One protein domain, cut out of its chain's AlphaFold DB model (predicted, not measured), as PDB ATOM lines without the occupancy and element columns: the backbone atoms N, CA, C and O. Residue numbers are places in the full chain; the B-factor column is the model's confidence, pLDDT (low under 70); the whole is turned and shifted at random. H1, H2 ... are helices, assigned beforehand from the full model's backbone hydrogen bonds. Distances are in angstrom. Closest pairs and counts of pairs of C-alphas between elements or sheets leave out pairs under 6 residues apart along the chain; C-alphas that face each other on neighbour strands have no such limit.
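This is residues 92 to 263 of the 263 residues of an uncharacterized protein of uncultured Eubacterium sp (UniProt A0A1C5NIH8). What shape do these helices make? H2 and H5 lie side by side in the middle, running opposite ways; H4 crosses over one side of this pair and H8 crosses over the other. H1 packs on H2, H3 packs on H1 and H4, and H6 and H7 pack on H5. How large is it? The printed part has 172 residues with eight named helices, H1 to H8 in that order, and no named strand: its class is all helix. It is compact, with a radius of gyration of the C-alphas of 15.3 A and spans of 46 by 37 by 29 A.

What does the first helix meet? H1, residues 92 to 104, touches H2, residues 113 to 134, with residues 95 to 99 alone; the closest C-alphas, of Ile 99 and Val 123, are 7.0 A apart. H3, residues 140 to 154, touches H1 at Phe 92 alone, whose C-alpha is 4.9 A from that of Cys 143, the closest pair. What follows H3? H3 and H4, residues 157 to 177, form a helical hairpin at a steep tilt of 41 degrees, closest at the C-alphas of Arg 148 and Gly 160, 4.9 A apart. H4 touches H2 with residues 163 to 171 alone; the closest C-alphas, of Ser 125 and Cys 167, are 5.2 A apart. Which helix is the hub? H5, residues 185 to 205, touches five helices: H2, H4, H6, residues 208 to 216, H7, residues 218 to 230, and H8, residues 240 to 261. H2 and H5 run opposite ways at a shallow tilt of 22 degrees, and the closest C-alphas of H5 and H8, of Gly 196 and Val 245, are 5.5 A apart. H4 and H8 are apart. Are the helix backbones complete? Every O i to N i+4 pair is within hydrogen-bond range in H1, H3, H5, H6, H7 and H8, against 16 of 18 in H2 and 15 of 17 in H4.

Where do the first and last helices lie? H1 begins with C-alpha 92 at (65.703, 83.495, -25.549), and H8 ends with C-alpha 261 at (66.424, 88.316, -8.264). How long are the longer helices? From first to last C-alpha H2 measures 32.1 A, H8 31.8 A, H4 31.4 A and H5 29.9 A.

Is anything missing? The printed part has no cut and ends at residue 263, the chain's last. No link is long. Where is confidence low? Residues 104 to 116 and 260 to 263 have pLDDT under 70.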
ATOM      1  N   PHE A  92      66.228  83.030 -24.276       77.62
ATOM      2  CA  PHE A  92      65.703  83.495 -25.549       77.62
ATOM      3  C   PHE A  92      64.177  83.630 -25.531       77.62
ATOM      4  O   PHE A  92      63.666  84.716 -25.778       77.62
ATOM      5  N   LYS A  93      63.453  82.552 -25.209       72.94
ATOM      6  CA  LYS A  93      61.987  82.545 -25.238       72.94
ATOM      7  C   LYS A  93      61.393  83.561 -24.270       72.94
ATOM      8  O   LYS A  93      60.481  84.275 -24.644       72.94
ATOM      9  N   ARG A  94      61.938  83.654 -23.057       73.75
ATOM     10  CA  ARG A  94      61.488  84.643 -22.073       73.75
ATOM     11  C   ARG A  94      61.674  86.068 -22.596       73.75
ATOM     12  O   ARG A  94      60.709  86.811 -22.660       73.75
ATOM     13  N   LEU A  95      62.886  86.407 -23.053       80.19
ATOM     14  CA  LEU A  95      63.154  87.728 -23.628       80.19
ATOM     15  C   LEU A  95      62.258  88.009 -24.839       80.19
ATOM     16  O   LEU A  95      61.755  89.114 -24.982       80.19
ATOM     17  N   TYR A  96      62.068  87.024 -25.713       80.38
ATOM     18  CA  TYR A  96      61.301  87.172 -26.943       80.38
ATOM     19  C   TYR A  96      59.794  87.330 -26.687       80.38
ATOM     20  O   TYR A  96      59.181  88.217 -27.274       80.38
ATOM     21  N   ASP A  97      59.213  86.524 -25.792       77.12
ATOM     22  CA  ASP A  97      57.801  86.620 -25.406       77.12
ATOM     23  C   ASP A  97      57.520  88.003 -24.766       77.12
ATOM     24  O   ASP A  97      56.561  88.676 -25.142       77.12
ATOM     25  N   ASP A  98      58.413  88.497 -23.895       79.25
ATOM     26  CA  ASP A  98      58.294  89.833 -23.286       79.25
ATOM     27  C   ASP A  98      58.403  90.973 -24.319       79.25
ATOM     28  O   ASP A  98      57.745  92.009 -24.192       79.25
ATOM     29  N   ILE A  99      59.230  90.805 -25.359       81.88
ATOM     30  CA  ILE A  99      59.342  91.763 -26.471       81.88
ATOM     31  C   ILE A  99      58.043  91.810 -27.277       81.88
ATOM     32  O   ILE A  99      57.580  92.896 -27.630       81.88
ATOM     33  N   GLU A 100      57.453  90.650 -27.576       74.75
ATOM     34  CA  GLU A 100      56.174  90.583 -28.283       74.75
ATOM     35  C   GLU A 100      55.089  91.336 -27.500       74.75
ATOM     36  O   GLU A 100      54.377  92.162 -28.078       74.75
ATOM     37  N   GLU A 101      55.015  91.129 -26.182       74.56
ATOM     38  CA  GLU A 101      54.098  91.859 -25.301       74.56
ATOM     39  C   GLU A 101      54.388  93.368 -25.263       74.56
ATOM     40  O   GLU A 101      53.458  94.177 -25.320       74.56
ATOM     41  N   PHE A 102      55.663  93.776 -25.238       77.62
ATOM     42  CA  PHE A 102      56.059  95.188 -25.252       77.62
ATOM     43  C   PHE A 102      55.494  95.945 -26.465       77.62
ATOM     44  O   PHE A 102      55.016  97.074 -26.320       77.62
ATOM     45  N   PHE A 103      55.479  95.322 -27.648       71.31
ATOM     46  CA  PHE A 103      54.926  95.929 -28.864       71.31
ATOM     47  C   PHE A 103      53.394  95.918 -28.944       71.31
ATOM     48  O   PHE A 103      52.835  96.647 -29.763       71.31
ATOM     49  N   GLN A 104      52.701  95.140 -28.108       66.88
ATOM     50  CA  GLN A 104      51.235  95.194 -28.006       66.88
ATOM     51  C   GLN A 104      50.750  96.416 -27.216       66.88
ATOM     52  O   GLN A 104      49.565  96.757 -27.249       66.88
ATOM     53  N   VAL A 105      51.655  97.096 -26.508       59.91
ATOM     54  CA  VAL A 105      51.348  98.351 -25.832       59.91
ATOM     55  C   VAL A 105      51.381  99.488 -26.877       59.91
ATOM     56  O   VAL A 105      52.276  99.518 -27.727       59.91
ATOM     57  N   PRO A 106      50.493 100.501 -26.807       54.03
ATOM     58  CA  PRO A 106      50.319 101.496 -27.876       54.03
ATOM     59  C   PRO A 106      51.429 102.527 -28.210       54.03
ATOM     60  O   PRO A 106      51.194 103.293 -29.143       54.03
ATOM     61  N   PRO A 107      52.609 102.670 -27.555       53.88
ATOM     62  CA  PRO A 107      53.608 103.662 -28.002       53.88
ATOM     63  C   PRO A 107      54.188 103.439 -29.408       53.88
ATOM     64  O   PRO A 107      54.821 104.355 -29.933       53.88
ATOM     65  N   PHE A 108      53.987 102.259 -30.003       58.41
ATOM     66  CA  PHE A 108      54.549 101.877 -31.301       58.41
ATOM     67  C   PHE A 108      53.473 101.533 -32.353       58.41
ATOM     68  O   PHE A 108      53.787 100.870 -33.334       58.41
ATOM     69  N   GLU A 109      52.209 101.950 -32.187       43.78
ATOM     70  CA  GLU A 109      51.153 101.691 -33.187       43.78
ATOM     71  C   GLU A 109      51.392 102.452 -34.509       43.78
ATOM     72  O   GLU A 109      51.610 103.663 -34.514       43.78
ATOM     73  N   GLY A 110      51.277 101.741 -35.643       46.25
ATOM     74  CA  GLY A 110      51.342 102.315 -36.999       46.25
ATOM     75  C   GLY A 110      52.394 101.716 -37.943       46.25
ATOM     76  O   GLY A 110      52.629 102.291 -39.000       46.25
ATOM     77  N   LEU A 111      53.021 100.597 -37.573       48.78
ATOM     78  CA  LEU A 111      54.196 100.052 -38.259       48.78
ATOM     79  C   LEU A 111      53.828  99.194 -39.467       48.78
ATOM     80  O   LEU A 111      53.069  98.228 -39.353       48.78
ATOM     81  N   ASP A 112      54.435  99.502 -40.610       44.16
ATOM     82  CA  ASP A 112      54.479  98.576 -41.738       44.16
ATOM     83  C   ASP A 112      55.346  97.354 -41.371       44.16
ATOM     84  O   ASP A 112      56.309  97.447 -40.607       44.16
ATOM     85  N   ASN A 113      55.048  96.187 -41.952       46.53
ATOM     86  CA  ASN A 113      55.684  94.902 -41.606       46.53
ATOM     87  C   ASN A 113      57.231  94.884 -41.692       46.53
ATOM     88  O   ASN A 113      57.859  93.984 -41.141       46.53
ATOM     89  N   ILE A 114      57.853  95.842 -42.390       46.59
ATOM     90  CA  ILE A 114      59.318  95.970 -42.505       46.59
ATOM     91  C   ILE A 114      59.915  96.745 -41.313       46.59
ATOM     92  O   ILE A 114      61.019  96.425 -40.876       46.59
ATOM     93  N   GLU A 115      59.190  97.717 -40.751       57.00
ATOM     94  CA  GLU A 115      59.632  98.516 -39.596       57.00
ATOM     95  C   GLU A 115      59.560  97.710 -38.293       57.00
ATOM     96  O   GLU A 115      60.448  97.816 -37.447       57.00
ATOM     97  N   TYR A 116      58.570  96.815 -38.180       62.88
ATOM     98  CA  TYR A 116      58.399  95.934 -37.019       62.88
ATOM     99  C   TYR A 116      59.657  95.101 -36.717       62.88
ATOM    100  O   TYR A 116      60.084  94.999 -35.569       62.88
ATOM    101  N   GLY A 117      60.306  94.572 -37.758       70.38
ATOM    102  CA  GLY A 117      61.520  93.772 -37.620       70.38
ATOM    103  C   GLY A 117      62.709  94.543 -37.043       70.38
ATOM    104  O   GLY A 117      63.389  94.061 -36.143       70.38
ATOM    105  N   ILE A 118      62.940  95.771 -37.516       76.00
ATOM    106  CA  ILE A 118      64.045  96.618 -37.033       76.00
ATOM    107  C   ILE A 118      63.827  96.998 -35.565       76.00
ATOM    108  O   ILE A 118      64.779  97.033 -34.785       76.00
ATOM    109  N   HIS A 119      62.577  97.252 -35.174       81.00
ATOM    110  CA  HIS A 119      62.242  97.606 -33.799       81.00
ATOM    111  C   HIS A 119      62.486  96.431 -32.856       81.00
ATOM    112  O   HIS A 119      63.121  96.607 -31.818       81.00
ATOM    113  N   GLU A 120      62.037  95.235 -33.243       85.62
ATOM    114  CA  GLU A 120      62.261  94.003 -32.490       85.62
ATOM    115  C   GLU A 120      63.752  93.761 -32.248       85.62
ATOM    116  O   GLU A 120      64.152  93.554 -31.106       85.62
ATOM    117  N   VAL A 121      64.590  93.898 -33.282       88.38
ATOM    118  CA  VAL A 121      66.047  93.725 -33.159       88.38
ATOM    119  C   VAL A 121      66.661  94.758 -32.219       88.38
ATOM    120  O   VAL A 121      67.531  94.422 -31.418       88.38
ATOM    121  N   CYS A 122      66.204  96.009 -32.271       89.62
ATOM    122  CA  CYS A 122      66.694  97.058 -31.378       89.62
ATOM    123  C   CYS A 122      66.338  96.773 -29.914       89.62
ATOM    124  O   CYS A 122      67.212  96.864 -29.052       89.62
ATOM    125  N   VAL A 123      65.093  96.378 -29.630       89.75
ATOM    126  CA  VAL A 123      64.651  96.034 -28.266       89.75
ATOM    127  C   VAL A 123      65.328  94.748 -27.779       89.75
ATOM    128  O   VAL A 123      65.815  94.702 -26.649       89.75
ATOM    129  N   TYR A 124      65.448  93.737 -28.640       92.06
ATOM    130  CA  TYR A 124      66.194  92.519 -28.342       92.06
ATOM    131  C   TYR A 124      67.656  92.833 -28.009       92.06
ATOM    132  O   TYR A 124      68.157  92.369 -26.990       92.06
ATOM    133  N   SER A 125      68.330  93.669 -28.807       93.88
ATOM    134  CA  SER A 125      69.757  93.969 -28.630       93.88
ATOM    135  C   SER A 125      70.084  94.542 -27.250       93.88
ATOM    136  O   SER A 125      71.084  94.144 -26.650       93.88
ATOM    137  N   ILE A 126      69.243  95.447 -26.733       93.44
ATOM    138  CA  ILE A 126      69.439  96.081 -25.427       93.44
ATOM    139  C   ILE A 126      69.067  95.132 -24.284       93.44
ATOM    140  O   ILE A 126      69.803  95.042 -23.300       93.44
ATOM    141  N   LEU A 127      67.967  94.387 -24.418       91.50
ATOM    142  CA  LEU A 127      67.562  93.389 -23.430       91.50
ATOM    143  C   LEU A 127      68.615  92.297 -23.269       91.50
ATOM    144  O   LEU A 127      68.981  91.949 -22.147       91.50
ATOM    145  N   GLU A 128      69.100  91.767 -24.386       92.00
ATOM    146  CA  GLU A 128      70.107  90.716 -24.429       92.00
ATOM    147  C   GLU A 128      71.427  91.220 -23.830       92.00
ATOM    148  O   GLU A 128      71.963  90.568 -22.937       92.00
ATOM    149  N   TYR A 129      71.864  92.438 -24.185       92.94
ATOM    150  CA  TYR A 129      73.058  93.074 -23.616       92.94
ATOM    151  C   TYR A 129      73.003  93.158 -22.082       92.94
ATOM    152  O   TYR A 129      73.909  92.682 -21.395       92.94
ATOM    153  N   PHE A 130      71.935  93.717 -21.504       90.81
ATOM    154  CA  PHE A 130      71.854  93.837 -20.045       90.81
ATOM    155  C   PHE A 130      71.533  92.514 -19.348       90.81
ATOM    156  O   PHE A 130      71.976  92.307 -18.216       90.81
ATOM    157  N   THR A 131      70.822  91.594 -20.000       86.44
ATOM    158  CA  THR A 131      70.638  90.226 -19.494       86.44
ATOM    159  C   THR A 131      71.982  89.518 -19.388       86.44
ATOM    160  O   THR A 131      72.316  89.014 -18.319       86.44
ATOM    161  N   TRP A 132      72.812  89.581 -20.428       86.56
ATOM    162  CA  TRP A 132      74.169  89.046 -20.414       86.56
ATOM    163  C   TRP A 132      75.034  89.639 -19.293       86.56
ATOM    164  O   TRP A 132      75.679  88.896 -18.550       86.56
ATOM    165  N   LYS A 133      75.017  90.965 -19.108       86.06
ATOM    166  CA  LYS A 133      75.803  91.636 -18.053       86.06
ATOM    167  C   LYS A 133      75.290  91.351 -16.635       86.06
ATOM    168  O   LYS A 133      76.027  91.561 -15.673       86.06
ATOM    169  N   SER A 134      74.031  90.933 -16.489       80.62
ATOM    170  CA  SER A 134      73.362  90.765 -15.190       80.62
ATOM    171  C   SER A 134      73.182  89.308 -14.755       80.62
ATOM    172  O   SER A 134      73.079  89.062 -13.555       80.62
ATOM    173  N   LEU A 135      73.185  88.349 -15.686       80.12
ATOM    174  CA  LEU A 135      72.885  86.941 -15.429       80.12
ATOM    175  C   LEU A 135      74.122  86.046 -15.682       80.12
ATOM    176  O   LEU A 135      74.414  85.709 -16.830       80.12
ATOM    177  N   PRO A 136      74.831  85.568 -14.635       72.25
ATOM    178  CA  PRO A 136      76.127  84.875 -14.761       72.25
ATOM    179  C   PRO A 136      76.139  83.563 -15.564       72.25
ATOM    180  O   PRO A 136      77.208  83.033 -15.859       72.25
ATOM    181  N   LYS A 137      74.966  82.998 -15.868       74.56
ATOM    182  CA  LYS A 137      74.797  81.739 -16.617       74.56
ATOM    183  C   LYS A 137      74.165  81.946 -17.993       74.56
ATOM    184  O   LYS A 137      73.764  80.967 -18.618       74.56
ATOM    185  N   HIS A 138      74.038  83.194 -18.439       78.94
ATOM    186  CA  HIS A 138      73.526  83.503 -19.766       78.94
ATOM    187  C   HIS A 138      74.485  82.996 -20.845       78.94
ATOM    188  O   HIS A 138      75.651  83.393 -20.881       78.94
ATOM    189  N   ASP A 139      73.993  82.120 -21.722       83.00
ATOM    190  CA  ASP A 139      74.715  81.709 -22.924       83.00
ATOM    191  C   ASP A 139      74.313  82.627 -24.081       83.00
ATOM    192  O   ASP A 139      73.327  82.402 -24.787       83.00
ATOM    193  N   HIS A 140      75.113  83.679 -24.250       84.06
ATOM    194  CA  HIS A 140      74.984  84.691 -25.301       84.06
ATOM    195  C   HIS A 140      74.839  84.086 -26.694       84.06
ATOM    196  O   HIS A 140      74.028  84.527 -27.506       84.06
ATOM    197  N   LYS A 141      75.630  83.045 -26.975       84.38
ATOM    198  CA  LYS A 141      75.670  82.441 -28.300       84.38
ATOM    199  C   LYS A 141      74.397  81.648 -28.564       84.38
ATOM    200  O   LYS A 141      73.797  81.830 -29.614       84.38
ATOM    201  N   VAL A 142      73.979  80.813 -27.615       83.56
ATOM    202  CA  VAL A 142      72.745  80.026 -27.753       83.56
ATOM    203  C   VAL A 142      71.533  80.947 -27.894       83.56
ATOM    204  O   VAL A 142      70.747  80.769 -28.818       83.56
ATOM    205  N   CYS A 143      71.430  81.987 -27.060       85.38
ATOM    206  CA  CYS A 143      70.330  82.953 -27.128       85.38
ATOM    207  C   CYS A 143      70.221  83.615 -28.514       85.38
ATOM    208  O   CYS A 143      69.126  83.768 -29.056       85.38
ATOM    209  N   ARG A 144      71.364  83.980 -29.105       87.88
ATOM    210  CA  ARG A 144      71.418  84.629 -30.419       87.88
ATOM    211  C   ARG A 144      71.236  83.678 -31.591       87.88
ATOM    212  O   ARG A 144      70.602  84.073 -32.564       87.88
ATOM    213  N   ASP A 145      71.753  82.454 -31.507       85.00
ATOM    214  CA  ASP A 145      71.512  81.417 -32.516       85.00
ATOM    215  C   ASP A 145      69.999  81.124 -32.599       85.00
ATOM    216  O   ASP A 145      69.428  81.062 -33.686       85.00
ATOM    217  N   GLU A 146      69.311  81.066 -31.457       84.25
ATOM    218  CA  GLU A 146      67.858  80.870 -31.412       84.25
ATOM    219  C   GLU A 146      67.066  82.078 -31.910       84.25
ATOM    220  O   GLU A 146      66.072  81.916 -32.626       84.25
ATOM    221  N   TYR A 147      67.525  83.294 -31.603       87.62
ATOM    222  CA  TYR A 147      66.930  84.501 -32.167       87.62
ATOM    223  C   TYR A 147      67.080  84.559 -33.687       87.62
ATOM    224  O   TYR A 147      66.111  84.824 -34.401       87.62
ATOM    225  N   ARG A 148      68.274  84.237 -34.196       86.44
ATOM    226  CA  ARG A 148      68.563  84.134 -35.629       86.44
ATOM    227  C   ARG A 148      67.627  83.142 -36.312       86.44
ATOM    228  O   ARG A 148      67.036  83.481 -37.337       86.44
ATOM    229  N   ASP A 149      67.462  81.953 -35.735       82.44
ATOM    230  CA  ASP A 149      66.578  80.913 -36.265       82.44
ATOM    231  C   ASP A 149      65.101  81.353 -36.235       82.44
ATOM    232  O   ASP A 149      64.359  81.093 -37.185       82.44
ATOM    233  N   SER A 150      64.675  82.079 -35.193       81.31
ATOM    234  CA  SER A 150      63.333  82.678 -35.110       81.31
ATOM    235  C   SER A 150      63.090  83.711 -36.217       81.31
ATOM    236  O   SER A 150      62.050  83.690 -36.880       81.31
ATOM    237  N   ILE A 151      64.053  84.600 -36.478       81.81
ATOM    238  CA  ILE A 151      63.965  85.573 -37.577       81.81
ATOM    239  C   ILE A 151      63.896  84.850 -38.923       81.81
ATOM    240  O   ILE A 151      63.009  85.145 -39.730       81.81
ATOM    241  N   ALA A 152      64.796  83.894 -39.156       74.94
ATOM    242  CA  ALA A 152      64.878  83.140 -40.402       74.94
ATOM    243  C   ALA A 152      63.566  82.399 -40.707       74.94
ATOM    244  O   ALA A 152      63.058  82.478 -41.825       74.94
ATOM    245  N   ALA A 153      62.948  81.778 -39.695       74.12
ATOM    246  CA  ALA A 153      61.681  81.060 -39.836       74.12
ATOM    247  C   ALA A 153      60.489  81.956 -40.227       74.12
ATOM    248  O   ALA A 153      59.541  81.480 -40.855       74.12
ATOM    249  N   ARG A 154      60.511  83.240 -39.844       73.75
ATOM    250  CA  ARG A 154      59.445  84.217 -40.138       73.75
ATOM    251  C   ARG A 154      59.710  85.035 -41.403       73.75
ATOM    252  O   ARG A 154      58.800  85.698 -41.900       73.75
ATOM    253  N   THR A 155      60.947  85.027 -41.896       74.69
ATOM    254  CA  THR A 155      61.406  85.846 -43.022       74.69
ATOM    255  C   THR A 155      62.163  84.987 -44.047       74.69
ATOM    256  O   THR A 155      61.529  84.212 -44.759       74.69
ATOM    257  N   PHE A 156      63.489  85.132 -44.134       72.25
ATOM    258  CA  PHE A 156      64.426  84.348 -44.943       72.25
ATOM    259  C   PHE A 156      65.769  84.252 -44.204       72.25
ATOM    260  O   PHE A 156      66.108  85.149 -43.424       72.25
ATOM    261  N   ASP A 157      66.565  83.222 -44.485       70.44
ATOM    262  CA  ASP A 157      67.853  82.986 -43.815       70.44
ATOM    263  C   ASP A 157      68.796  84.205 -43.889       70.44
ATOM    264  O   ASP A 157      69.417  84.580 -42.892       70.44
ATOM    265  N   GLU A 158      68.850  84.898 -45.034       74.75
ATOM    266  CA  GLU A 158      69.723  86.062 -45.234       74.75
ATOM    267  C   GLU A 158      69.294  87.302 -44.433       74.75
ATOM    268  O   GLU A 158      70.072  88.250 -44.295       74.75
ATOM    269  N   VAL A 159      68.051  87.341 -43.944       76.56
ATOM    270  CA  VAL A 159      67.554  88.419 -43.076       76.56
ATOM    271  C   VAL A 159      68.004  88.184 -41.637       76.56
ATOM    272  O   VAL A 159      68.439  89.136 -40.988       76.56
ATOM    273  N   GLY A 160      68.001  86.927 -41.181       78.69
ATOM    274  CA  GLY A 160      68.517  86.543 -39.864       78.69
ATOM    275  C   GLY A 160      69.963  86.993 -39.663       78.69
ATOM    276  O   GLY A 160      70.264  87.688 -38.697       78.69
ATOM    277  N   ASP A 161      70.844  86.703 -40.626       83.25
ATOM    278  CA  ASP A 161      72.255  87.117 -40.559       83.25
ATOM    279  C   ASP A 161      72.434  88.641 -40.511       83.25
ATOM    280  O   ASP A 161      73.272  89.155 -39.768       83.25
ATOM    281  N   LYS A 162      71.630  89.386 -41.278       84.75
ATOM    282  CA  LYS A 162      71.691  90.856 -41.295       84.75
ATOM    283  C   LYS A 162      71.267  91.465 -39.967       84.75
ATOM    284  O   LYS A 162      71.882  92.424 -39.516       84.75
ATOM    285  N   TRP A 163      70.210  90.938 -39.358       86.81
ATOM    286  CA  TRP A 163      69.695  91.448 -38.090       86.81
ATOM    287  C   TRP A 163      70.605  91.094 -36.915       86.81
ATOM    288  O   TRP A 163      70.791  91.927 -36.032       86.81
ATOM    289  N   ILE A 164      71.257  89.928 -36.944       89.12
ATOM    290  CA  ILE A 164      72.318  89.607 -35.981       89.12
ATOM    291  C   ILE A 164      73.496  90.576 -36.121       89.12
ATOM    292  O   ILE A 164      73.923  91.140 -35.119       89.12
ATOM    293  N   ALA A 165      73.960  90.857 -37.344       89.19
ATOM    294  CA  ALA A 165      75.037  91.829 -37.557       89.19
ATOM    295  C   ALA A 165      74.662  93.250 -37.089       89.19
ATOM    296  O   ALA A 165      75.512  94.001 -36.619       89.19
ATOM    297  N   PHE A 166      73.387  93.626 -37.200       88.94
ATOM    298  CA  PHE A 166      72.893  94.897 -36.675       88.94
ATOM    299  C   PHE A 166      72.834  94.914 -35.139       88.94
ATOM    300  O   PHE A 166      73.203  95.905 -34.519       88.94
ATOM    301  N   CYS A 167      72.428  93.803 -34.519       91.50
ATOM    302  CA  CYS A 167      72.496  93.620 -33.069       91.50
ATOM    303  C   CYS A 167      73.942  93.737 -32.551       91.50
ATOM    304  O   CYS A 167      74.170  94.382 -31.529       91.50
ATOM    305  N   ASP A 168      74.916  93.173 -33.276       92.19
ATOM    306  CA  ASP A 168      76.347  93.313 -32.976       92.19
ATOM    307  C   ASP A 168      76.800  94.780 -32.988       92.19
ATOM    308  O   ASP A 168      77.359  95.244 -31.996       92.19
ATOM    309  N   ASP A 169      76.496  95.529 -34.058       92.44
ATOM    310  CA  ASP A 169      76.842  96.958 -34.158       92.44
ATOM    311  C   ASP A 169      76.255  97.767 -32.992       92.44
ATOM    312  O   ASP A 169      76.942  98.583 -32.375       92.44
ATOM    313  N   LEU A 170      74.994  97.508 -32.640       93.62
ATOM    314  CA  LEU A 170      74.345  98.177 -31.518       93.62
ATOM    315  C   LEU A 170      75.028  97.864 -30.183       93.62
ATOM    316  O   LEU A 170      75.251  98.780 -29.392       93.62
ATOM    317  N   GLN A 171      75.404  96.611 -29.927       93.12
ATOM    318  CA  GLN A 171      76.078  96.256 -28.676       93.12
ATOM    319  C   GLN A 171      77.487  96.828 -28.561       93.12
ATOM    320  O   GLN A 171      77.861  97.276 -27.476       93.12
ATOM    321  N   ASP A 172      78.236  96.909 -29.662       93.81
ATOM    322  CA  ASP A 172      79.525  97.606 -29.677       93.81
ATOM    323  C   ASP A 172      79.354  99.091 -29.305       93.81
ATOM    324  O   ASP A 172      80.148  99.661 -28.547       93.81
ATOM    325  N   ARG A 173      78.273  99.725 -29.777       94.62
ATOM    326  CA  ARG A 173      77.923 101.104 -29.403       94.62
ATOM    327  C   ARG A 173      77.486 101.221 -27.945       94.62
ATOM    328  O   ARG A 173      77.817 102.220 -27.306       94.62
ATOM    329  N   TYR A 174      76.782 100.225 -27.408       95.12
ATOM    330  CA  TYR A 174      76.386 100.178 -25.997       95.12
ATOM    331  C   TYR A 174      77.598 100.085 -25.072       95.12
ATOM    332  O   TYR A 174      77.673 100.833 -24.101       95.12
ATOM    333  N   GLU A 175      78.580  99.243 -25.398       93.69
ATOM    334  CA  GLU A 175      79.817  99.116 -24.615       93.69
ATOM    335  C   GLU A 175      80.590 100.446 -24.553       93.69
ATOM    336  O   GLU A 175      81.245 100.746 -23.557       93.69
ATOM    337  N   ALA A 176      80.485 101.285 -25.588       92.88
ATOM    338  CA  ALA A 176      81.136 102.593 -25.623       92.88
ATOM    339  C   ALA A 176      80.477 103.653 -24.719       92.88
ATOM    340  O   ALA A 176      81.123 104.657 -24.410       92.88
ATOM    341  N   VAL A 177      79.210 103.471 -24.325       92.19
ATOM    342  CA  VAL A 177      78.457 104.449 -23.512       92.19
ATOM    343  C   VAL A 177      78.065 103.937 -22.129       92.19
ATOM    344  O   VAL A 177      77.801 104.744 -21.243       92.19
ATOM    345  N   SER A 178      78.034 102.619 -21.932       89.06
ATOM    346  CA  SER A 178      77.714 101.985 -20.657       89.06
ATOM    347  C   SER A 178      78.916 102.037 -19.719       89.06
ATOM    348  O   SER A 178      80.037 101.679 -20.076       89.06
ATOM    349  N   SER A 179      78.674 102.441 -18.475       84.69
ATOM    350  CA  SER A 179      79.666 102.363 -17.402       84.69
ATOM    351  C   SER A 179      79.992 100.920 -16.991       84.69
ATOM    352  O   SER A 179      80.998 100.673 -16.321       84.69
ATOM    353  N   GLY A 180      79.122  99.966 -17.344       78.62
ATOM    354  CA  GLY A 180      79.212  98.562 -16.955       78.62
ATOM    355  C   GLY A 180      78.927  98.327 -15.469       78.62
ATOM    356  O   GLY A 180      79.006  97.189 -14.999       78.62
ATOM    357  N   ASN A 181      78.585  99.377 -14.711       81.62
ATOM    358  CA  ASN A 181      78.279  99.274 -13.293       81.62
ATOM    359  C   ASN A 181      76.833  98.832 -13.092       81.62
ATOM    360  O   ASN A 181      75.944  99.609 -12.752       81.62
ATOM    361  N   THR A 182      76.611  97.537 -13.268       77.25
ATOM    362  CA  THR A 182      75.295  96.945 -13.073       77.25
ATOM    363  C   THR A 182      74.873  96.967 -11.600       77.25
ATOM    364  O   THR A 182      73.683  97.027 -11.329       77.25
ATOM    365  N   ALA A 183      75.782  96.985 -10.624       78.38
ATOM    366  CA  ALA A 183      75.422  96.900  -9.204       78.38
ATOM    367  C   ALA A 183      74.706  98.146  -8.646       78.38
ATOM    368  O   ALA A 183      73.908  98.013  -7.718       78.38
ATOM    369  N   ASP A 184      74.977  99.331  -9.194       88.81
ATOM    370  CA  ASP A 184      74.327 100.576  -8.779       88.81
ATOM    371  C   ASP A 184      73.030 100.804  -9.568       88.81
ATOM    372  O   ASP A 184      73.013 100.744 -10.797       88.81
ATOM    373  N   GLU A 185      71.922 101.031  -8.860       91.00
ATOM    374  CA  GLU A 185      70.601 101.164  -9.485       91.00
ATOM    375  C   GLU A 185      70.513 102.392 -10.397       91.00
ATOM    376  O   GLU A 185      69.957 102.305 -11.492       91.00
ATOM    377  N   HIS A 186      71.063 103.523  -9.957       93.25
ATOM    378  CA  HIS A 186      71.032 104.759 -10.725       93.25
ATOM    379  C   HIS A 186      71.911 104.633 -11.976       93.25
ATOM    380  O   HIS A 186      71.429 104.849 -13.087       93.25
ATOM    381  N   ALA A 187      73.156 104.171 -11.823       92.44
ATOM    382  CA  ALA A 187      74.067 103.929 -12.939       92.44
ATOM    383  C   ALA A 187      73.491 102.926 -13.947       92.44
ATOM    384  O   ALA A 187      73.592 103.144 -15.150       92.44
ATOM    385  N   LEU A 188      72.816 101.867 -13.484       92.56
ATOM    386  CA  LEU A 188      72.131 100.934 -14.375       92.56
ATOM    387  C   LEU A 188      71.024 101.624 -15.180       92.56
ATOM    388  O   LEU A 188      70.916 101.390 -16.382       92.56
ATOM    389  N   LYS A 189      70.185 102.450 -14.543       95.25
ATOM    390  CA  LYS A 189      69.128 103.185 -15.253       95.25
ATOM    391  C   LYS A 189      69.718 104.140 -16.287       95.25
ATOM    392  O   LYS A 189      69.182 104.226 -17.389       95.25
ATOM    393  N   VAL A 190      70.816 104.823 -15.956       96.50
ATOM    394  CA  VAL A 190      71.526 105.720 -16.882       96.50
ATOM    395  C   VAL A 190      72.096 104.933 -18.060       96.50
ATOM    396  O   VAL A 190      71.847 105.302 -19.204       96.50
ATOM    397  N   ASP A 191      72.770 103.811 -17.806       95.81
ATOM    398  CA  ASP A 191      73.301 102.937 -18.853       95.81
ATOM    399  C   ASP A 191      72.180 102.421 -19.776       95.81
ATOM    400  O   ASP A 191      72.292 102.510 -20.999       95.81
ATOM    401  N   ILE A 192      71.068 101.928 -19.213       95.81
ATOM    402  CA  ILE A 192      69.913 101.461 -19.998       95.81
ATOM    403  C   ILE A 192      69.333 102.608 -20.831       95.81
ATOM    404  O   ILE A 192      69.048 102.424 -22.014       95.81
ATOM    405  N   ALA A 193      69.171 103.799 -20.253       96.56
ATOM    406  CA  ALA A 193      68.656 104.956 -20.977       96.56
ATOM    407  C   ALA A 193      69.604 105.399 -22.107       96.56
ATOM    408  O   ALA A 193      69.132 105.723 -23.197       96.56
ATOM    409  N   ALA A 194      70.923 105.366 -21.894       96.88
ATOM    410  CA  ALA A 194      71.921 105.696 -22.911       96.88
ATOM    411  C   ALA A 194      71.871 104.711 -24.088       96.88
ATOM    412  O   ALA A 194      71.800 105.131 -25.245       96.88
ATOM    413  N   CYS A 195      71.815 103.410 -23.803       96.31
ATOM    414  CA  CYS A 195      71.636 102.383 -24.829       96.31
ATOM    415  C   CYS A 195      70.279 102.526 -25.540       96.31
ATOM    416  O   CYS A 195      70.201 102.405 -26.760       96.31
ATOM    417  N   GLY A 196      69.214 102.871 -24.808       94.25
ATOM    418  CA  GLY A 196      67.884 103.107 -25.371       94.25
ATOM    419  C   GLY A 196      67.836 104.299 -26.331       94.25
ATOM    420  O   GLY A 196      67.160 104.234 -27.356       94.25
ATOM    421  N   ILE A 197      68.597 105.365 -26.057       94.38
ATOM    422  CA  ILE A 197      68.770 106.508 -26.970       94.38
ATOM    423  C   ILE A 197      69.386 106.051 -28.296       94.38
ATOM    424  O   ILE A 197      68.900 106.452 -29.353       94.38
ATOM    425  N   ILE A 198      70.424 105.214 -28.243       94.50
ATOM    426  CA  ILE A 198      71.098 104.671 -29.432       94.50
ATOM    427  C   ILE A 198      70.136 103.767 -30.213       94.50
ATOM    428  O   ILE A 198      69.964 103.969 -31.412       94.50
ATOM    429  N   ALA A 199      69.448 102.843 -29.537       92.00
ATOM    430  CA  ALA A 199      68.479 101.936 -30.153       92.00
ATOM    431  C   ALA A 199      67.351 102.698 -30.876       92.00
ATOM    432  O   ALA A 199      67.041 102.426 -32.034       92.00
ATOM    433  N   ILE A 200      66.766 103.708 -30.224       88.88
ATOM    434  CA  ILE A 200      65.674 104.504 -30.802       88.88
ATOM    435  C   ILE A 200      66.173 105.396 -31.944       88.88
ATOM    436  O   ILE A 200      65.455 105.579 -32.926       88.88
ATOM    437  N   ALA A 201      67.388 105.942 -31.854       88.62
ATOM    438  CA  ALA A 201      67.990 106.683 -32.963       88.62
ATOM    439  C   ALA A 201      68.233 105.773 -34.177       88.62
ATOM    440  O   ALA A 201      67.917 106.155 -35.304       88.62
ATOM    441  N   ALA A 202      68.709 104.546 -33.949       87.81
ATOM    442  CA  ALA A 202      68.946 103.564 -35.003       87.81
ATOM    443  C   ALA A 202      67.649 103.182 -35.737       87.81
ATOM    444  O   ALA A 202      67.633 103.102 -36.964       87.81
ATOM    445  N   ILE A 203      66.548 103.034 -34.991       82.25
ATOM    446  CA  ILE A 203      65.200 102.838 -35.536       82.25
ATOM    447  C   ILE A 203      64.750 104.038 -36.376       82.25
ATOM    448  O   ILE A 203      64.281 103.876 -37.502       82.25
ATOM    449  N   ARG A 204      64.829 105.237 -35.789       78.56
ATOM    450  CA  ARG A 204      64.153 106.433 -36.300       78.56
ATOM    451  C   ARG A 204      64.854 107.028 -37.510       78.56
ATOM    452  O   ARG A 204      64.189 107.438 -38.457       78.56
ATOM    453  N   ASP A 205      66.173 107.145 -37.427       76.06
ATOM    454  CA  ASP A 205      66.939 107.944 -38.375       76.06
ATOM    455  C   ASP A 205      67.552 107.071 -39.478       76.06
ATOM    456  O   ASP A 205      67.810 107.582 -40.566       76.06
ATOM    457  N   GLN A 206      67.746 105.765 -39.219       73.75
ATOM    458  CA  GLN A 206      68.307 104.759 -40.145       73.75
ATOM    459  C   GLN A 206      69.566 105.238 -40.898       73.75
ATOM    460  O   GLN A 206      69.872 104.781 -42.001       73.75
ATOM    461  N   ASP A 207      70.300 106.171 -40.292       79.31
ATOM    462  CA  ASP A 207      71.432 106.878 -40.872       79.31
ATOM    463  C   ASP A 207      72.639 106.773 -39.924       79.31
ATOM    464  O   ASP A 207      72.539 107.165 -38.756       79.31
ATOM    465  N   PRO A 208      73.795 106.270 -40.400       82.25
ATOM    466  CA  PRO A 208      74.976 106.099 -39.558       82.25
ATOM    467  C   PRO A 208      75.479 107.399 -38.919       82.25
ATOM    468  O   PRO A 208      75.942 107.381 -37.782       82.25
ATOM    469  N   PHE A 209      75.366 108.539 -39.612       83.25
ATOM    470  CA  PHE A 209      75.830 109.820 -39.077       83.25
ATOM    471  C   PHE A 209      74.930 110.319 -37.938       83.25
ATOM    472  O   PHE A 209      75.428 110.789 -36.911       83.25
ATOM    473  N   ALA A 210      73.609 110.185 -38.082       83.00
ATOM    474  CA  ALA A 210      72.661 110.461 -37.006       83.00
ATOM    475  C   ALA A 210      72.911 109.564 -35.782       83.00
ATOM    476  O   ALA A 210      72.875 110.047 -34.646       83.00
ATOM    477  N   LEU A 211      73.240 108.290 -36.007       86.69
ATOM    478  CA  LEU A 211      73.552 107.344 -34.939       86.69
ATOM    479  C   LEU A 211      74.842 107.712 -34.187       86.69
ATOM    480  O   LEU A 211      74.853 107.709 -32.956       86.69
ATOM    481  N   ASP A 212      75.898 108.120 -34.895       89.50
ATOM    482  CA  ASP A 212      77.156 108.577 -34.282       89.50
ATOM    483  C   ASP A 212      76.962 109.859 -33.447       89.50
ATOM    484  O   ASP A 212      77.539 110.021 -32.362       89.50
ATOM    485  N   MET A 213      76.108 110.770 -33.922       88.38
ATOM    486  CA  MET A 213      75.712 111.963 -33.170       88.38
ATOM    487  C   MET A 213      74.918 111.601 -31.910       88.38
ATOM    488  O   MET A 213      75.188 112.149 -30.839       88.38
ATOM    489  N   ALA A 214      73.960 110.676 -32.024       89.06
ATOM    490  CA  ALA A 214      73.177 110.197 -30.890       89.06
ATOM    491  C   ALA A 214      74.077 109.541 -29.834       89.06
ATOM    492  O   ALA A 214      73.950 109.859 -28.654       89.06
ATOM    493  N   GLN A 215      75.030 108.706 -30.259       91.12
ATOM    494  CA  GLN A 215      75.998 108.052 -29.380       91.12
ATOM    495  C   GLN A 215      76.859 109.065 -28.612       91.12
ATOM    496  O   GLN A 215      77.021 108.938 -27.400       91.12
ATOM    497  N   SER A 216      77.356 110.108 -29.285       91.44
ATOM    498  CA  SER A 216      78.231 111.121 -28.671       91.44
ATOM    499  C   SER A 216      77.565 111.905 -27.529       91.44
ATOM    500  O   SER A 216      78.257 112.381 -26.633       91.44
ATOM    501  N   GLY A 217      76.234 112.046 -27.554       91.31
ATOM    502  CA  GLY A 217      75.447 112.730 -26.518       91.31
ATOM    503  C   GLY A 217      74.604 111.802 -25.639       91.31
ATOM    504  O   GLY A 217      73.827 112.293 -24.817       91.31
ATOM    505  N   ALA A 218      74.706 110.480 -25.816       94.06
ATOM    506  CA  ALA A 218      73.794 109.520 -25.197       94.06
ATOM    507  C   ALA A 218      73.880 109.539 -23.667       94.06
ATOM    508  O   ALA A 218      72.849 109.643 -23.011       94.06
ATOM    509  N   ALA A 219      75.093 109.502 -23.106       93.31
ATOM    510  CA  ALA A 219      75.302 109.457 -21.657       93.31
ATOM    511  C   ALA A 219      74.780 110.719 -20.946       93.31
ATOM    512  O   ALA A 219      74.026 110.621 -19.983       93.31
ATOM    513  N   GLU A 220      75.104 111.914 -21.456       94.50
ATOM    514  CA  GLU A 220      74.627 113.180 -20.875       94.50
ATOM    515  C   GLU A 220      73.096 113.282 -20.931       94.50
ATOM    516  O   GLU A 220      72.442 113.651 -19.955       94.50
ATOM    517  N   LYS A 221      72.498 112.908 -22.065       95.50
ATOM    518  CA  LYS A 221      71.043 112.929 -22.219       95.50
ATOM    519  C   LYS A 221      70.359 111.873 -21.345       95.50
ATOM    520  O   LYS A 221      69.276 112.140 -20.827       95.50
ATOM    521  N   ALA A 222      70.970 110.705 -21.165       96.81
ATOM    522  CA  ALA A 222      70.471 109.654 -20.287       96.81
ATOM    523  C   ALA A 222      70.429 110.108 -18.824       96.81
ATOM    524  O   ALA A 222      69.389 109.969 -18.184       96.81
ATOM    525  N   GLU A 223      71.500 110.741 -18.339       96.25
ATOM    526  CA  GLU A 223      71.561 111.358 -17.006       96.25
ATOM    527  C   GLU A 223      70.421 112.357 -16.785       96.25
ATOM    528  O   GLU A 223      69.723 112.323 -15.771       96.25
ATOM    529  N   MET A 224      70.149 113.214 -17.776       96.06
ATOM    530  CA  MET A 224      69.033 114.161 -17.699       96.06
ATOM    531  C   MET A 224      67.666 113.467 -17.632       96.06
ATOM    532  O   MET A 224      66.786 113.920 -16.895       96.06
ATOM    533  N   ILE A 225      67.463 112.398 -18.406       96.19
ATOM    534  CA  ILE A 225      66.199 111.648 -18.437       96.19
ATOM    535  C   ILE A 225      65.979 110.928 -17.107       96.19
ATOM    536  O   ILE A 225      64.925 111.095 -16.495       96.19
ATOM    537  N   VAL A 226      66.974 110.173 -16.636       96.56
ATOM    538  CA  VAL A 226      66.896 109.433 -15.368       96.56
ATOM    539  C   VAL A 226      66.739 110.397 -14.201       96.56
ATOM    540  O   VAL A 226      65.824 110.228 -13.398       96.56
ATOM    541  N   GLY A 227      67.524 111.476 -14.165       95.81
ATOM    542  CA  GLY A 227      67.373 112.523 -13.162       95.81
ATOM    543  C   GLY A 227      65.982 113.165 -13.182       95.81
ATOM    544  O   GLY A 227      65.437 113.477 -12.125       95.81
ATOM    545  N   SER A 228      65.360 113.327 -14.353       94.94
ATOM    546  CA  SER A 228      63.989 113.850 -14.446       94.94
ATOM    547  C   SER A 228      62.936 112.869 -13.929       94.94
ATOM    548  O   SER A 228      61.932 113.305 -13.368       94.94
ATOM    549  N   LEU A 229      63.146 111.563 -14.115       94.12
ATOM    550  CA  LEU A 229      62.266 110.521 -13.582       94.12
ATOM    551  C   LEU A 229      62.387 110.412 -12.060       94.12
ATOM    552  O   LEU A 229      61.377 110.372 -11.373       94.12
ATOM    553  N   GLU A 230      63.608 110.407 -11.527       93.62
ATOM    554  CA  GLU A 230      63.854 110.241 -10.088       93.62
ATOM    555  C   GLU A 230      63.439 111.463  -9.255       93.62
ATOM    556  O   GLU A 230      63.176 111.334  -8.062       93.62
ATOM    557  N   ASN A 231      63.349 112.639  -9.882       94.56
ATOM    558  CA  ASN A 231      62.872 113.869  -9.247       94.56
ATOM    559  C   ASN A 231      61.396 114.191  -9.554       94.56
ATOM    560  O   ASN A 231      60.946 115.291  -9.230       94.56
ATOM    561  N   ASP A 232      60.654 113.281 -10.196       91.19
ATOM    562  CA  ASP A 232      59.249 113.472 -10.598       91.19
ATOM    563  C   ASP A 232      59.006 114.743 -11.447       91.19
ATOM    564  O   ASP A 232      57.941 115.366 -11.399       91.19
ATOM    565  N   THR A 233      59.999 115.162 -12.238       93.38
ATOM    566  CA  THR A 233      59.902 116.341 -13.120       93.38
ATOM    567  C   THR A 233      59.654 115.990 -14.584       93.38
ATOM    568  O   THR A 233      59.403 116.891 -15.387       93.38
ATOM    569  N   TYR A 234      59.733 114.708 -14.945       92.62
ATOM    570  CA  TYR A 234      59.419 114.216 -16.284       92.62
ATOM    571  C   TYR A 234      57.938 114.428 -16.640       92.62
ATOM    572  O   TYR A 234      57.043 114.222 -15.818       92.62
ATOM    573  N   LYS A 235      57.679 114.823 -17.891       90.62
ATOM    574  CA  LYS A 235      56.335 115.023 -18.438       90.62
ATOM    575  C   LYS A 235      56.207 114.307 -19.776       90.62
ATOM    576  O   LYS A 235      56.864 114.678 -20.745       90.62
ATOM    577  N   GLU A 236      55.329 113.311 -19.818       88.81
ATOM    578  CA  GLU A 236      55.006 112.591 -21.050       88.81
ATOM    579  C   GLU A 236      54.357 113.533 -22.080       88.81
ATOM    580  O   GLU A 236      53.547 114.400 -21.730       88.81
ATOM    581  N   GLY A 237      54.709 113.362 -23.356       84.81
ATOM    582  CA  GLY A 237      54.153 114.117 -24.477       84.81
ATOM    583  C   GLY A 237      54.941 115.370 -24.867       84.81
ATOM    584  O   GLY A 237      54.615 115.995 -25.878       84.81
ATOM    585  N   GLU A 238      55.992 115.742 -24.127       87.25
ATOM    586  CA  GLU A 238      56.891 116.840 -24.524       87.25
ATOM    587  C   GLU A 238      57.836 116.429 -25.667       87.25
ATOM    588  O   GLU A 238      58.247 117.265 -26.476       87.25
ATOM    589  N   SER A 239      58.178 115.140 -25.763       87.00
ATOM    590  CA  SER A 239      59.065 114.602 -26.794       87.00
ATOM    591  C   SER A 239      58.800 113.114 -26.995       87.00
ATOM    592  O   SER A 239      59.204 112.305 -26.166       87.00
ATOM    593  N   ALA A 240      58.235 112.737 -28.145       83.69
ATOM    594  CA  ALA A 240      57.989 111.331 -28.487       83.69
ATOM    595  C   ALA A 240      59.264 110.467 -28.415       83.69
ATOM    596  O   ALA A 240      59.222 109.310 -28.010       83.69
ATOM    597  N   PHE A 241      60.424 111.044 -28.754       86.06
ATOM    598  CA  PHE A 241      61.709 110.360 -28.606       86.06
ATOM    599  C   PHE A 241      62.014 110.055 -27.135       86.06
ATOM    600  O   PHE A 241      62.406 108.942 -26.802       86.06
ATOM    601  N   THR A 242      61.838 111.042 -26.257       89.62
ATOM    602  CA  THR A 242      62.102 110.885 -24.821       89.62
ATOM    603  C   THR A 242      61.101 109.921 -24.195       89.62
ATOM    604  O   THR A 242      61.507 109.049 -23.436       89.62
ATOM    605  N   ASP A 243      59.827 110.020 -24.572       88.94
ATOM    606  CA  ASP A 243      58.773 109.126 -24.096       88.94
ATOM    607  C   ASP A 243      59.088 107.665 -24.444       88.94
ATOM    608  O   ASP A 243      58.949 106.776 -23.603       88.94
ATOM    609  N   ASN A 244      59.591 107.410 -25.655       87.06
ATOM    610  CA  ASN A 244      60.007 106.073 -26.072       87.06
ATOM    611  C   ASN A 244      61.241 105.579 -25.301       87.06
ATOM    612  O   ASN A 244      61.273 104.412 -24.915       87.06
ATOM    613  N   VAL A 245      62.219 106.451 -25.015       91.62
ATOM    614  CA  VAL A 245      63.380 106.096 -24.172       91.62
ATOM    615  C   VAL A 245      62.919 105.716 -22.766       91.62
ATOM    616  O   VAL A 245      63.370 104.708 -22.237       91.62
ATOM    617  N   VAL A 246      61.999 106.479 -22.169       92.50
ATOM    618  CA  VAL A 246      61.461 106.200 -20.827       92.50
ATOM    619  C   VAL A 246      60.706 104.870 -20.793       92.50
ATOM    620  O   VAL A 246      60.870 104.092 -19.854       92.50
ATOM    621  N   LYS A 247      59.909 104.576 -21.825       89.44
ATOM    622  CA  LYS A 247      59.173 103.306 -21.939       89.44
ATOM    623  C   LYS A 247      60.119 102.117 -22.078       89.44
ATOM    624  O   LYS A 247      59.973 101.141 -21.344       89.44
ATOM    625  N   LEU A 248      61.117 102.224 -22.957       90.38
ATOM    626  CA  LEU A 248      62.139 101.192 -23.135       90.38
ATOM    627  C   LEU A 248      62.974 101.001 -21.860       90.38
ATOM    628  O   LEU A 248      63.226  99.868 -21.463       90.38
ATOM    629  N   LEU A 249      63.337 102.094 -21.179       93.94
ATOM    630  CA  LEU A 249      64.019 102.061 -19.887       93.94
ATOM    631  C   LEU A 249      63.213 101.276 -18.855       93.94
ATOM    632  O   LEU A 249      63.758 100.371 -18.233       93.94
ATOM    633  N   GLY A 250      61.932 101.605 -18.671       91.25
ATOM    634  CA  GLY A 250      61.077 100.926 -17.697       91.25
ATOM    635  C   GLY A 250      60.960  99.428 -17.971       91.25
ATOM    636  O   GLY A 250      61.098  98.622 -17.052       91.25
ATOM    637  N   PHE A 251      60.778  99.063 -19.241       90.25
ATOM    638  CA  PHE A 251      60.697  97.674 -19.680       90.25
ATOM    639  C   PHE A 251      62.001  96.901 -19.430       90.25
ATOM    640  O   PHE A 251      61.997  95.908 -18.704       90.25
ATOM    641  N   VAL A 252      63.134  97.390 -19.949       91.19
ATOM    642  CA  VAL A 252      64.440  96.724 -19.790       91.19
ATOM    643  C   VAL A 252      64.852  96.673 -18.320       91.19
ATOM    644  O   VAL A 252      65.327  95.642 -17.850       91.19
ATOM    645  N   TYR A 253      64.651  97.756 -17.567       91.75
ATOM    646  CA  TYR A 253      64.983  97.796 -16.143       91.75
ATOM    647  C   TYR A 253      64.166  96.780 -15.336       91.75
ATOM    648  O   TYR A 253      64.735  96.095 -14.486       91.75
ATOM    649  N   GLY A 254      62.865  96.636 -15.624       88.19
ATOM    650  CA  GLY A 254      62.015  95.610 -15.014       88.19
ATOM    651  C   GLY A 254      62.570  94.202 -15.239       88.19
ATOM    652  O   GLY A 254      62.834  93.484 -14.277       88.19
ATOM    653  N   GLN A 255      62.876  93.871 -16.493       84.00
ATOM    654  CA  GLN A 255      63.418  92.566 -16.886       84.00
ATOM    655  C   GLN A 255      64.789  92.267 -16.264       84.00
ATOM    656  O   GLN A 255      65.048  91.186 -15.732       84.00
ATOM    657  N   VAL A 256      65.694  93.248 -16.276       83.81
ATOM    658  CA  VAL A 256      67.029  93.107 -15.675       83.81
ATOM    659  C   VAL A 256      66.939  92.944 -14.161       83.81
ATOM    660  O   VAL A 256      67.717  92.187 -13.578       83.81
ATOM    661  N   LYS A 257      66.002  93.634 -13.508       83.31
ATOM    662  CA  LYS A 257      65.772  93.480 -12.073       83.31
ATOM    663  C   LYS A 257      65.285  92.070 -11.740       83.31
ATOM    664  O   LYS A 257      65.869  91.444 -10.860       83.31
ATOM    665  N   GLU A 258      64.304  91.549 -12.473       75.12
ATOM    666  CA  GLU A 258      63.830  90.166 -12.310       75.12
ATOM    667  C   GLU A 258      64.969  89.154 -12.510       75.12
ATOM    668  O   GLU A 258      65.156  88.250 -11.696       75.12
ATOM    669  N   ASN A 259      65.820  89.355 -13.520       71.06
ATOM    670  CA  ASN A 259      67.000  88.516 -13.753       71.06
ATOM    671  C   ASN A 259      67.982  88.487 -12.578       71.06
ATOM    672  O   ASN A 259      68.566  87.440 -12.300       71.06
ATOM    673  N   ARG A 260      68.167  89.613 -11.883       67.88
ATOM    674  CA  ARG A 260      69.036  89.688 -10.697       67.88
ATOM    675  C   ARG A 260      68.438  89.005  -9.484       67.88
ATOM    676  O   ARG A 260      69.188  88.476  -8.676       67.88
ATOM    677  N   GLU A 261      67.118  89.027  -9.343       66.12
ATOM    678  CA  GLU A 261      66.424  88.316  -8.264       66.12
ATOM    679  C   GLU A 261      66.508  86.789  -8.441       66.12
ATOM    680  O   GLU A 261      66.390  86.045  -7.468       66.12
ATOM    681  N   LEU A 262      66.763  86.323  -9.669       53.50
ATOM    682  CA  LEU A 262      66.959  84.912 -10.016       53.50
ATOM    683  C   LEU A 262      68.420  84.419  -9.902       53.50
ATOM    684  O   LEU A 262      68.643  83.208  -9.992       53.50
ATOM    685  N   ALA A 263      69.403  85.318  -9.760       52.50
ATOM    686  CA  ALA A 263      70.845  85.019  -9.763       52.50
ATOM    687  C   ALA A 263      71.400  84.687  -8.366       52.50
ATOM    688  O   ALA A 263      72.245  83.760  -8.292       52.50
TER     689      ALA A 263